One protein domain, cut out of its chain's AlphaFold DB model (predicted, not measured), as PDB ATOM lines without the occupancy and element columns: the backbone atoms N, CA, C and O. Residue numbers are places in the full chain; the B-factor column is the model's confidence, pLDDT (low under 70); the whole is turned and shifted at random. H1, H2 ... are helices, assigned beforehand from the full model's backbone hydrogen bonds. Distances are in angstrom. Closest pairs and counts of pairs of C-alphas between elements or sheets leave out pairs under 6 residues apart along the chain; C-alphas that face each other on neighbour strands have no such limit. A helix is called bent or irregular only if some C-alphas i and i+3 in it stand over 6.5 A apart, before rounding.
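Overview. This is residues 10 to 88 of the 217 residues of an uncharacterized protein of Acidocella sp. 20-61-6 (UniProt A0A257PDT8). Two crossed pairs of helices sit next to each other along the longest axis: H1 crosses H3 toward one end, and the kinked H2 crosses H4 toward the other. H3 and H4 meet near their first residues and make a corner between the pairs, and the last part of H2 comes near the start of H3. The printed part has 79 residues with four named helices, in the order H1, H2, H3, H4, and no named strand; its class is all helix. It is compact, with a radius of gyration of the C-alphas of 11.6 A, and spans 38 by 29 by 21 A.

Arrangement. Begin with H1, residues 10 to 20, and look across to H3, residues 50 to 59: they touch, and their closest C-alphas, those of Ala 16 and Ala 56, are 4.6 A apart. They run the same way at a steep tilt of 66 degrees. Next find H2, residues 29 to 45, with a kink of 59 degrees near residue 36; it is irregular, with C-alphas 35 and 38 7.5 A apart. With residues 30 to 37 alone it touches H4, residues 72 to 86; their closest C-alphas, those of Arg 34 and Ala 82, are 5.2 A apart. H2 and H4 run opposite ways at a steep tilt of 66 degrees. H2 and H3 are close but not clearly touching, and their closest C-alphas, those of Ile 44 and Trp 50, are 7.3 A apart. H4 touches H3 with residues 72 to 76 alone, and the closest C-alphas are those of Ala 51 and Ala 72, 4.4 A apart. H3 and H4 stand about perpendicular, at 89 degrees. The helix packing is mostly crossed: of the three touching pairs, 0 are at a shallow tilt. H1 is apart from H2 and from H4. In H1, H3 and H4 every O i to N i+4 pair is within hydrogen-bond range; in H2, 11 of 13 are.

Along the chain. Find C-alpha 10 at (3.155, -26.336, -41.664), where H1 begins; it runs 15.3 A to C-alpha 20. H2 begins at C-alpha 29, (26.861, -30.460, -45.752), and measures 22.7 A to C-alpha 45. H3 runs 14.3 A from C-alpha 50 to C-alpha 59. H4 runs 21.5 A from C-alpha 72 to C-alpha 86 at (35.261, -28.824, -35.268).

Size, cuts and confidence. The two C-alphas farthest apart are those of Thr 10 and Gly 88, 38.1 A. The printed part has no cut. The link from H2 to H3 is tight, that from H1 to H2 is short, and that from H3 to H4, residues 60 to 71, is long. The mean pLDDT of the printed part is 87.8; look for low confidence, under 70, at residues 85 to 88, of which 85 and 86 belong to H4.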
ATOM      1  N   THR A  10       2.978 -27.788 -41.521       92.00
ATOM      2  CA  THR A  10       3.155 -26.336 -41.664       92.00
ATOM      3  C   THR A  10       4.400 -25.823 -40.940       92.00
ATOM      4  O   THR A  10       5.151 -25.026 -41.500       92.00
ATOM      5  N   GLU A  11       4.660 -26.304 -39.720       92.25
ATOM      6  CA  GLU A  11       5.870 -25.980 -38.956       92.25
ATOM      7  C   GLU A  11       7.118 -26.499 -39.684       92.25
ATOM      8  O   GLU A  11       8.120 -25.791 -39.793       92.25
ATOM      9  N   ILE A  12       7.050 -27.716 -40.236       93.44
ATOM     10  CA  ILE A  12       8.139 -28.332 -41.006       93.44
ATOM     11  C   ILE A  12       8.468 -27.500 -42.251       93.44
ATOM     12  O   ILE A  12       9.642 -27.257 -42.522       93.44
ATOM     13  N   GLN A  13       7.457 -27.040 -42.992       94.38
ATOM     14  CA  GLN A  13       7.651 -26.198 -44.176       94.38
ATOM     15  C   GLN A  13       8.228 -24.822 -43.820       94.38
ATOM     16  O   GLN A  13       9.139 -24.349 -44.499       94.38
ATOM     17  N   ALA A  14       7.751 -24.200 -42.738       93.81
ATOM     18  CA  ALA A  14       8.288 -22.926 -42.261       93.81
ATOM     19  C   ALA A  14       9.772 -23.051 -41.878       93.81
ATOM     20  O   ALA A  14      10.597 -22.238 -42.299       93.81
ATOM     21  N   LEU A  15      10.130 -24.115 -41.151       93.06
ATOM     22  CA  LEU A  15      11.519 -24.403 -40.802       93.06
ATOM     23  C   LEU A  15      12.364 -24.698 -42.050       93.06
ATOM     24  O   LEU A  15      13.501 -24.242 -42.148       93.06
ATOM     25  N   ALA A  16      11.821 -25.432 -43.023       94.12
ATOM     26  CA  ALA A  16      12.513 -25.735 -44.271       94.12
ATOM     27  C   ALA A  16      12.870 -24.461 -45.054       94.12
ATOM     28  O   ALA A  16      14.005 -24.334 -45.510       94.12
ATOM     29  N   ALA A  17      11.944 -23.502 -45.156       93.25
ATOM     30  CA  ALA A  17      12.185 -22.215 -45.811       93.25
ATOM     31  C   ALA A  17      13.272 -21.388 -45.099       93.25
ATOM     32  O   ALA A  17      14.105 -20.748 -45.738       93.25
ATOM     33  N   GLU A  18      13.303 -21.431 -43.768       92.94
ATOM     34  CA  GLU A  18      14.323 -20.733 -42.987       92.94
ATOM     35  C   GLU A  18      15.720 -21.364 -43.151       92.94
ATOM     36  O   GLU A  18      16.742 -20.671 -43.212       92.94
ATOM     37  N   LEU A  19      15.786 -22.695 -43.221       90.50
ATOM     38  CA  LEU A  19      17.041 -23.423 -43.398       90.50
ATOM     39  C   LEU A  19      17.564 -23.329 -44.835       90.50
ATOM     40  O   LEU A  19      18.776 -23.190 -45.018       90.50
ATOM     41  N   SER A  20      16.681 -23.356 -45.838       88.88
ATOM     42  CA  SER A  20      17.061 -23.230 -47.249       88.88
ATOM     43  C   SER A  20      17.647 -21.856 -47.569       88.88
ATOM     44  O   SER A  20      18.611 -21.778 -48.326       88.88
ATOM     45  N   GLY A  21      17.168 -20.786 -46.921       88.56
ATOM     46  CA  GLY A  21      17.732 -19.439 -47.072       88.56
ATOM     47  C   GLY A  21      19.214 -19.334 -46.686       88.56
ATOM     48  O   GLY A  21      19.934 -18.493 -47.216       88.56
ATOM     49  N   ASN A  22      19.692 -20.220 -45.808       85.00
ATOM     50  CA  ASN A  22      21.088 -20.272 -45.362       85.00
ATOM     51  C   ASN A  22      21.903 -21.380 -46.053       85.00
ATOM     52  O   ASN A  22      23.047 -21.649 -45.666       85.00
ATOM     53  N   TRP A  23      21.322 -22.078 -47.032       89.31
ATOM     54  CA  TRP A  23      21.965 -23.176 -47.746       89.31
ATOM     55  C   TRP A  23      22.473 -22.723 -49.115       89.31
ATOM     56  O   TRP A  23      21.752 -22.129 -49.908       89.31
ATOM     57  N   ILE A  24      23.730 -23.056 -49.412       86.50
ATOM     58  CA  ILE A  24      24.331 -22.837 -50.728       86.50
ATOM     59  C   ILE A  24      24.431 -24.194 -51.419       86.50
ATOM     60  O   ILE A  24      25.100 -25.103 -50.918       86.50
ATOM     61  N   ALA A  25      23.787 -24.328 -52.580       81.31
ATOM     62  CA  ALA A  25      23.858 -25.539 -53.388       81.31
ATOM     63  C   ALA A  25      25.322 -25.889 -53.718       81.31
ATOM     64  O   ALA A  25      26.087 -25.055 -54.192       81.31
ATOM     65  N   GLY A  26      25.721 -27.132 -53.430       78.31
ATOM     66  CA  GLY A  26      27.098 -27.610 -53.611       78.31
ATOM     67  C   GLY A  26      28.021 -27.408 -52.403       78.31
ATOM     68  O   GLY A  26      29.129 -27.947 -52.396       78.31
ATOM     69  N   SER A  27      27.572 -26.711 -51.353       82.94
ATOM     70  CA  SER A  27      28.331 -26.588 -50.106       82.94
ATOM     71  C   SER A  27      28.483 -27.946 -49.403       82.94
ATOM     72  O   SER A  27      27.549 -28.758 -49.388       82.94
ATOM     73  N   PRO A  28      29.643 -28.244 -48.790       87.62
ATOM     74  CA  PRO A  28      29.810 -29.460 -48.010       87.62
ATOM     75  C   PRO A  28      28.887 -29.445 -46.784       87.62
ATOM     76  O   PRO A  28      29.114 -28.730 -45.807       87.62
ATOM     77  N   ILE A  29      27.894 -30.331 -46.791       89.31
ATOM     78  CA  ILE A  29      26.861 -30.460 -45.752       89.31
ATOM     79  C   ILE A  29      27.401 -30.537 -44.318       89.31
ATOM     80  O   ILE A  29      26.794 -30.018 -43.387       89.31
ATOM     81  N   ARG A  30      28.586 -31.127 -44.116       88.75
ATOM     82  CA  ARG A  30      29.235 -31.195 -42.796       88.75
ATOM     83  C   ARG A  30      29.661 -29.827 -42.263       88.75
ATOM     84  O   ARG A  30      29.631 -29.630 -41.051       88.75
ATOM     85  N   VAL A  31      30.094 -28.921 -43.139       88.94
ATOM     86  CA  VAL A  31      30.472 -27.551 -42.761       88.94
ATOM     87  C   VAL A  31      29.221 -26.783 -42.359       88.94
ATOM     88  O   VAL A  31      29.191 -26.183 -41.287       88.94
ATOM     89  N   TRP A  32      28.158 -26.907 -43.152       91.38
ATOM     90  CA  TRP A  32      26.871 -26.294 -42.845       91.38
ATOM     91  C   TRP A  32      26.272 -26.811 -41.530       91.38
ATOM     92  O   TRP A  32      25.931 -26.009 -40.661       91.38
ATOM     93  N   LEU A  33      26.246 -28.137 -41.329       91.81
ATOM     94  CA  LEU A  33      25.769 -28.768 -40.092       91.81
ATOM     95  C   LEU A  33      26.552 -28.301 -38.872       91.81
ATOM     96  O   LEU A  33      25.970 -28.141 -37.807       91.81
ATOM     97  N   ARG A  34      27.863 -28.079 -39.002       90.56
ATOM     98  CA  ARG A  34      28.679 -27.554 -37.906       90.56
ATOM     99  C   ARG A  34      28.293 -26.119 -37.560       90.56
ATOM    100  O   ARG A  34      28.142 -25.823 -36.380       90.56
ATOM    101  N   ALA A  35      28.137 -25.259 -38.564       90.25
ATOM    102  CA  ALA A  35      27.754 -23.862 -38.362       90.25
ATOM    103  C   ALA A  35      26.356 -23.735 -37.732       90.25
ATOM    104  O   ALA A  35      26.149 -22.919 -36.841       90.25
ATOM    105  N   HIS A  36      25.422 -24.599 -38.136       91.44
ATOM    106  CA  HIS A  36      24.026 -24.551 -37.696       91.44
ATOM    107  C   HIS A  36      23.729 -25.473 -36.505       91.44
ATOM    108  O   HIS A  36      22.615 -25.463 -35.985       91.44
ATOM    109  N   TYR A  37      24.712 -26.237 -36.016       91.75
ATOM    110  CA  TYR A  37      24.542 -27.158 -34.889       91.75
ATOM    111  C   TYR A  37      23.928 -26.505 -33.637       91.75
ATOM    112  O   TYR A  37      22.987 -27.086 -33.094       91.75
ATOM    113  N   PRO A  38      24.372 -25.312 -33.183       91.38
ATOM    114  CA  PRO A  38      23.783 -24.666 -32.008       91.38
ATOM    115  C   PRO A  38      22.287 -24.387 -32.187       91.38
ATOM    116  O   PRO A  38      21.503 -24.631 -31.273       91.38
ATOM    117  N   LYS A  39      21.884 -23.960 -33.390       92.69
ATOM    118  CA  LYS A  39      20.483 -23.706 -33.736       92.69
ATOM    119  C   LYS A  39      19.654 -24.990 -33.710       92.69
ATOM    120  O   LYS A  39      18.570 -25.008 -33.140       92.69
ATOM    121  N   LEU A  40      20.180 -26.085 -34.265       92.06
ATOM    122  CA  LEU A  40      19.493 -27.382 -34.239       92.06
ATOM    123  C   LEU A  40      19.268 -27.883 -32.806       92.06
ATOM    124  O   LEU A  40      18.221 -28.447 -32.508       92.06
ATOM    125  N   VAL A  41      20.233 -27.665 -31.909       91.81
ATOM    126  CA  VAL A  41      20.097 -28.029 -30.490       91.81
ATOM    127  C   VAL A  41      19.086 -27.135 -29.769       91.81
ATOM    128  O   VAL A  41      18.326 -27.653 -28.955       91.81
ATOM    129  N   ALA A  42      19.034 -25.838 -30.086       92.31
ATOM    130  CA  ALA A  42      18.030 -24.924 -29.539       92.31
ATOM    131  C   ALA A  42      16.604 -25.363 -29.909       92.31
ATOM    132  O   ALA A  42      15.778 -25.539 -29.020       92.31
ATOM    133  N   LEU A  43      16.358 -25.704 -31.179       91.19
ATOM    134  CA  LEU A  43      15.063 -26.244 -31.620       91.19
ATOM    135  C   LEU A  43      14.670 -27.496 -30.828       91.19
ATOM    136  O   LEU A  43      13.526 -27.674 -30.430       91.19
ATOM    137  N   ILE A  44      15.633 -28.378 -30.558       91.12
ATOM    138  CA  ILE A  44      15.394 -29.589 -29.767       91.12
ATOM    139  C   ILE A  44      15.051 -29.250 -28.313       91.12
ATOM    140  O   ILE A  44      14.298 -30.004 -27.695       91.12
ATOM    141  N   ALA A  45      15.597 -28.176 -27.748       88.75
ATOM    142  CA  ALA A  45      15.196 -27.702 -26.426       88.75
ATOM    143  C   ALA A  45      13.757 -27.151 -26.440       88.75
ATOM    144  O   ALA A  45      13.020 -27.377 -25.489       88.75
ATOM    145  N   GLU A  46      13.343 -26.537 -27.547       88.31
ATOM    146  CA  GLU A  46      11.996 -26.014 -27.825       88.31
ATOM    147  C   GLU A  46      11.027 -27.094 -28.355       88.31
ATOM    148  O   GLU A  46      10.228 -26.855 -29.256       88.31
ATOM    149  N   ASP A  47      11.117 -28.318 -27.833       88.00
ATOM    150  CA  ASP A  47      10.245 -29.456 -28.173       88.00
ATOM    151  C   ASP A  47      10.358 -30.056 -29.583       88.00
ATOM    152  O   ASP A  47       9.697 -31.062 -29.868       88.00
ATOM    153  N   TRP A  48      11.272 -29.597 -30.442       90.25
ATOM    154  CA  TRP A  48      11.465 -30.268 -31.728       90.25
ATOM    155  C   TRP A  48      12.065 -31.669 -31.580       90.25
ATOM    156  O   TRP A  48      12.958 -31.963 -30.763       90.25
ATOM    157  N   SER A  49      11.587 -32.567 -32.441       91.50
ATOM    158  CA  SER A  49      12.165 -33.891 -32.630       91.50
ATOM    159  C   SER A  49      13.204 -33.873 -33.754       91.50
ATOM    160  O   SER A  49      13.054 -33.181 -34.761       91.50
ATOM    161  N   TRP A  50      14.238 -34.712 -33.633       91.88
ATOM    162  CA  TRP A  50      15.201 -34.931 -34.722       91.88
ATOM    163  C   TRP A  50      14.529 -35.404 -36.018       91.88
ATOM    164  O   TRP A  50      15.049 -35.143 -37.098       91.88
ATOM    165  N   ALA A  51      13.388 -36.094 -35.920       91.81
ATOM    166  CA  ALA A  51      12.612 -36.530 -37.076       91.81
ATOM    167  C   ALA A  51      11.968 -35.346 -37.813       91.81
ATOM    168  O   ALA A  51      12.078 -35.276 -39.032       91.81
ATOM    169  N   GLY A  52      11.369 -34.397 -37.085       92.00
ATOM    170  CA  GLY A  52      10.787 -33.186 -37.677       92.00
ATOM    171  C   GLY A  52      11.840 -32.307 -38.350       92.00
ATOM    172  O   GLY A  52      11.650 -31.860 -39.475       92.00
ATOM    173  N   ILE A  53      13.006 -32.152 -37.713       93.06
ATOM    174  CA  ILE A  53      14.137 -31.420 -38.300       93.06
ATOM    175  C   ILE A  53      14.656 -32.133 -39.560       93.06
ATOM    176  O   ILE A  53      14.918 -31.487 -40.570       93.06
ATOM    177  N   ALA A  54      14.785 -33.464 -39.535       92.75
ATOM    178  CA  ALA A  54      15.197 -34.235 -40.710       92.75
ATOM    179  C   ALA A  54      14.195 -34.106 -41.868       92.75
ATOM    180  O   ALA A  54      14.611 -33.948 -43.014       92.75
ATOM    181  N   ALA A  55      12.892 -34.120 -41.575       92.50
ATOM    182  CA  ALA A  55      11.855 -33.872 -42.570       92.50
ATOM    183  C   ALA A  55      11.985 -32.466 -43.175       92.50
ATOM    184  O   ALA A  55      11.970 -32.335 -44.395       92.50
ATOM    185  N   ALA A  56      12.218 -31.438 -42.352       93.94
ATOM    186  CA  ALA A  56      12.423 -30.070 -42.829       93.94
ATOM    187  C   ALA A  56      13.660 -29.946 -43.734       93.94
ATOM    188  O   ALA A  56      13.594 -29.309 -44.781       93.94
ATOM    189  N   LEU A  57      14.770 -30.610 -43.390       92.50
ATOM    190  CA  LEU A  57      15.962 -30.650 -44.247       92.50
ATOM    191  C   LEU A  57      15.699 -31.338 -45.591       92.50
ATOM    192  O   LEU A  57      16.230 -30.901 -46.607       92.50
ATOM    193  N   ASN A  58      14.881 -32.393 -45.602       93.12
ATOM    194  CA  ASN A  58      14.498 -33.082 -46.835       93.12
ATOM    195  C   ASN A  58      13.612 -32.199 -47.722       93.12
ATOM    196  O   ASN A  58      13.835 -32.153 -48.927       93.12
ATOM    197  N   VAL A  59      12.658 -31.471 -47.130       93.06
ATOM    198  CA  VAL A  59      11.810 -30.499 -47.845       93.06
ATOM    199  C   VAL A  59      12.644 -29.341 -48.398       93.06
ATOM    200  O   VAL A  59      12.405 -28.890 -49.510       93.06
ATOM    201  N   ALA A  60      13.662 -28.899 -47.658       89.94
ATOM    202  CA  ALA A  60      14.607 -27.874 -48.096       89.94
ATOM    203  C   ALA A  60      15.636 -28.371 -49.138       89.94
ATOM    204  O   ALA A  60      16.522 -27.610 -49.521       89.94
ATOM    205  N   GLU A  61      15.575 -29.646 -49.544       90.12
ATOM    206  CA  GLU A  61      16.543 -30.321 -50.424       90.12
ATOM    207  C   GLU A  61      18.005 -30.262 -49.935       90.12
ATOM    208  O   GLU A  61      18.958 -30.507 -50.684       90.12
ATOM    209  N   ILE A  62      18.204 -30.014 -48.639       86.25
ATOM    210  CA  ILE A  62      19.515 -29.983 -47.993       86.25
ATOM    211  C   ILE A  62      19.945 -31.428 -47.756       86.25
ATOM    212  O   ILE A  62      19.794 -31.981 -46.669       86.25
ATOM    213  N   THR A  63      20.461 -32.080 -48.794       85.38
ATOM    214  CA  THR A  63      20.842 -33.498 -48.764       85.38
ATOM    215  C   THR A  63      22.330 -33.699 -49.041       85.38
ATOM    216  O   THR A  63      23.058 -32.800 -49.466       85.38
ATOM    217  N   TYR A  64      22.815 -34.908 -48.758       81.50
ATOM    218  CA  TYR A  64      24.131 -35.335 -49.225       81.50
ATOM    219  C   TYR A  64      24.198 -35.313 -50.758       81.50
ATOM    220  O   TYR A  64      23.185 -35.472 -51.431       81.50
ATOM    221  N   GLN A  65      25.406 -35.248 -51.326       74.06
ATOM    222  CA  GLN A  65      25.611 -35.441 -52.773       74.06
ATOM    223  C   GLN A  65      25.009 -36.766 -53.280       74.06
ATOM    224  O   GLN A  65      24.593 -36.864 -54.429       74.06
ATOM    225  N   THR A  66      24.902 -37.769 -52.404       74.38
ATOM    226  CA  THR A  66      24.260 -39.063 -52.672       74.38
ATOM    227  C   THR A  66      22.727 -39.005 -52.725       74.38
ATOM    228  O   THR A  66      22.103 -40.043 -52.923       74.38
ATOM    229  N   LYS A  67      22.109 -37.830 -52.516       78.75
ATOM    230  CA  LYS A  67      20.651 -37.585 -52.460       78.75
ATOM    231  C   LYS A  67      19.890 -38.484 -51.483       78.75
ATOM    232  O   LYS A  67      18.686 -38.687 -51.604       78.75
ATOM    233  N   THR A  68      20.591 -39.050 -50.506       86.38
ATOM    234  CA  THR A  68      19.973 -39.900 -49.491       86.38
ATOM    235  C   THR A  68      19.170 -39.017 -48.533       86.38
ATOM    236  O   THR A  68      19.750 -38.068 -47.993       86.38
ATOM    237  N   PRO A  69      17.876 -39.304 -48.302       89.00
ATOM    238  CA  PRO A  69      17.069 -38.513 -47.387       89.00
ATOM    239  C   PRO A  69      17.571 -38.671 -45.951       89.00
ATOM    240  O   PRO A  69      18.069 -39.724 -45.538       89.00
ATOM    241  N   TRP A  70      17.416 -37.613 -45.169       91.12
ATOM    242  CA  TRP A  70      17.743 -37.611 -43.757       91.12
ATOM    243  C   TRP A  70      16.762 -38.452 -42.957       91.12
ATOM    244  O   TRP A  70      15.546 -38.348 -43.108       91.12
ATOM    245  N   THR A  71      17.322 -39.229 -42.036       92.81
ATOM    246  CA  THR A  71      16.584 -39.907 -40.972       92.81
ATOM    247  C   THR A  71      16.936 -39.251 -39.642       92.81
ATOM    248  O   THR A  71      18.012 -38.665 -39.493       92.81
ATOM    249  N   ALA A  72      16.060 -39.372 -38.644       90.25
ATOM    250  CA  ALA A  72      16.309 -38.810 -37.315       90.25
ATOM    251  C   ALA A  72      17.637 -39.306 -36.709       90.25
ATOM    252  O   ALA A  72      18.368 -38.546 -36.073       90.25
ATOM    253  N   THR A  73      17.960 -40.585 -36.916       91.81
ATOM    254  CA  THR A  73      19.193 -41.211 -36.427       91.81
ATOM    255  C   THR A  73      20.415 -40.726 -37.196       91.81
ATOM    256  O   THR A  73      21.383 -40.317 -36.552       91.81
ATOM    257  N   SER A  74      20.373 -40.709 -38.536       91.75
ATOM    258  CA  SER A  74      21.507 -40.245 -39.345       91.75
ATOM    259  C   SER A  74      21.831 -38.781 -39.058       91.75
ATOM    260  O   SER A  74      22.976 -38.467 -38.726       91.75
ATOM    261  N   LEU A  75      20.812 -37.914 -39.037       92.06
ATOM    262  CA  LEU A  75      20.968 -36.493 -38.734       92.06
ATOM    263  C   LEU A  75      21.586 -36.279 -37.355       92.06
ATOM    264  O   LEU A  75      22.570 -35.552 -37.229       92.06
ATOM    265  N   ARG A  76      21.065 -36.958 -36.326       92.31
ATOM    266  CA  ARG A  76      21.617 -36.878 -34.972       92.31
ATOM    267  C   ARG A  76      23.093 -37.267 -34.972       92.31
ATOM    268  O   ARG A  76      23.928 -36.522 -34.464       92.31
ATOM    269  N   THR A  77      23.433 -38.425 -35.536       91.44
ATOM    270  CA  THR A  77      24.820 -38.910 -35.527       91.44
ATOM    271  C   THR A  77      25.772 -37.978 -36.267       91.44
ATOM    272  O   THR A  77      26.864 -37.706 -35.759       91.44
ATOM    273  N   ASP A  78      25.365 -37.446 -37.417       89.75
ATOM    274  CA  ASP A  78      26.208 -36.569 -38.219       89.75
ATOM    275  C   ASP A  78      26.321 -35.168 -37.631       89.75
ATOM    276  O   ASP A  78      27.423 -34.625 -37.611       89.75
ATOM    277  N   ALA A  79      25.251 -34.625 -37.050       90.12
ATOM    278  CA  ALA A  79      25.283 -33.367 -36.311       90.12
ATOM    279  C   ALA A  79      26.279 -33.438 -35.137       90.12
ATOM    280  O   ALA A  79      27.169 -32.594 -35.011       90.12
ATOM    281  N   PHE A  80      26.223 -34.506 -34.329       88.06
ATOM    282  CA  PHE A  80      27.186 -34.718 -33.240       88.06
ATOM    283  C   PHE A  80      28.622 -34.924 -33.746       88.06
ATOM    284  O   PHE A  80      29.573 -34.411 -33.148       88.06
ATOM    285  N   ARG A  81      28.814 -35.661 -34.848       89.31
ATOM    286  CA  ARG A  81      30.141 -35.847 -35.465       89.31
ATOM    287  C   ARG A  81      30.702 -34.537 -36.021       89.31
ATOM    288  O   ARG A  81      31.897 -34.278 -35.859       89.31
ATOM    289  N   ALA A  82      29.862 -33.718 -36.652       87.44
ATOM    290  CA  ALA A  82      30.228 -32.419 -37.206       87.44
ATOM    291  C   ALA A  82      30.677 -31.450 -36.104       87.44
ATOM    292  O   ALA A  82      31.715 -30.797 -36.267       87.44
ATOM    293  N   ALA A  83      29.967 -31.441 -34.968       83.94
ATOM    294  CA  ALA A  83      30.316 -30.664 -33.782       83.94
ATOM    295  C   ALA A  83      31.658 -31.108 -33.170       83.94
ATOM    296  O   ALA A  83      32.571 -30.295 -33.016       83.94
ATOM    297  N   LYS A  84      31.840 -32.411 -32.902       79.62
ATOM    298  CA  LYS A  84      33.067 -32.931 -32.264       79.62
ATOM    299  C   LYS A  84      34.333 -32.698 -33.088       79.62
ATOM    300  O   LYS A  84      35.370 -32.360 -32.527       79.62
ATOM    301  N   ARG A  85      34.276 -32.859 -34.415       65.94
ATOM    302  CA  ARG A  85      35.458 -32.673 -35.280       65.94
ATOM    303  C   ARG A  85      35.842 -31.206 -35.500       65.94
ATOM    304  O   ARG A  85      36.962 -30.951 -35.921       65.94
ATOM    305  N   GLY A  86      34.944 -30.257 -35.227       58.22
ATOM    306  CA  GLY A  86      35.261 -28.824 -35.268       58.22
ATOM    307  C   GLY A  86      36.039 -28.347 -34.041       58.22
ATOM    308  O   GLY A  86      36.888 -27.472 -34.162       58.22
ATOM    309  N   ALA A  87      35.819 -28.971 -32.880       54.00
ATOM    310  CA  ALA A  87      36.470 -28.588 -31.625       54.00
ATOM    311  C   ALA A  87      37.999 -28.814 -31.613       54.00
ATOM    312  O   ALA A  87      38.696 -28.214 -30.801       54.00
ATOM    313  N   GLY A  88      38.525 -29.650 -32.519       48.69
ATOM    314  CA  GLY A  88      39.960 -29.937 -32.646       48.69
ATOM    315  C   GLY A  88      40.729 -29.031 -33.614       48.69
ATOM    316  O   GLY A  88      41.951 -29.118 -33.664       48.69
TER     317      GLY A  88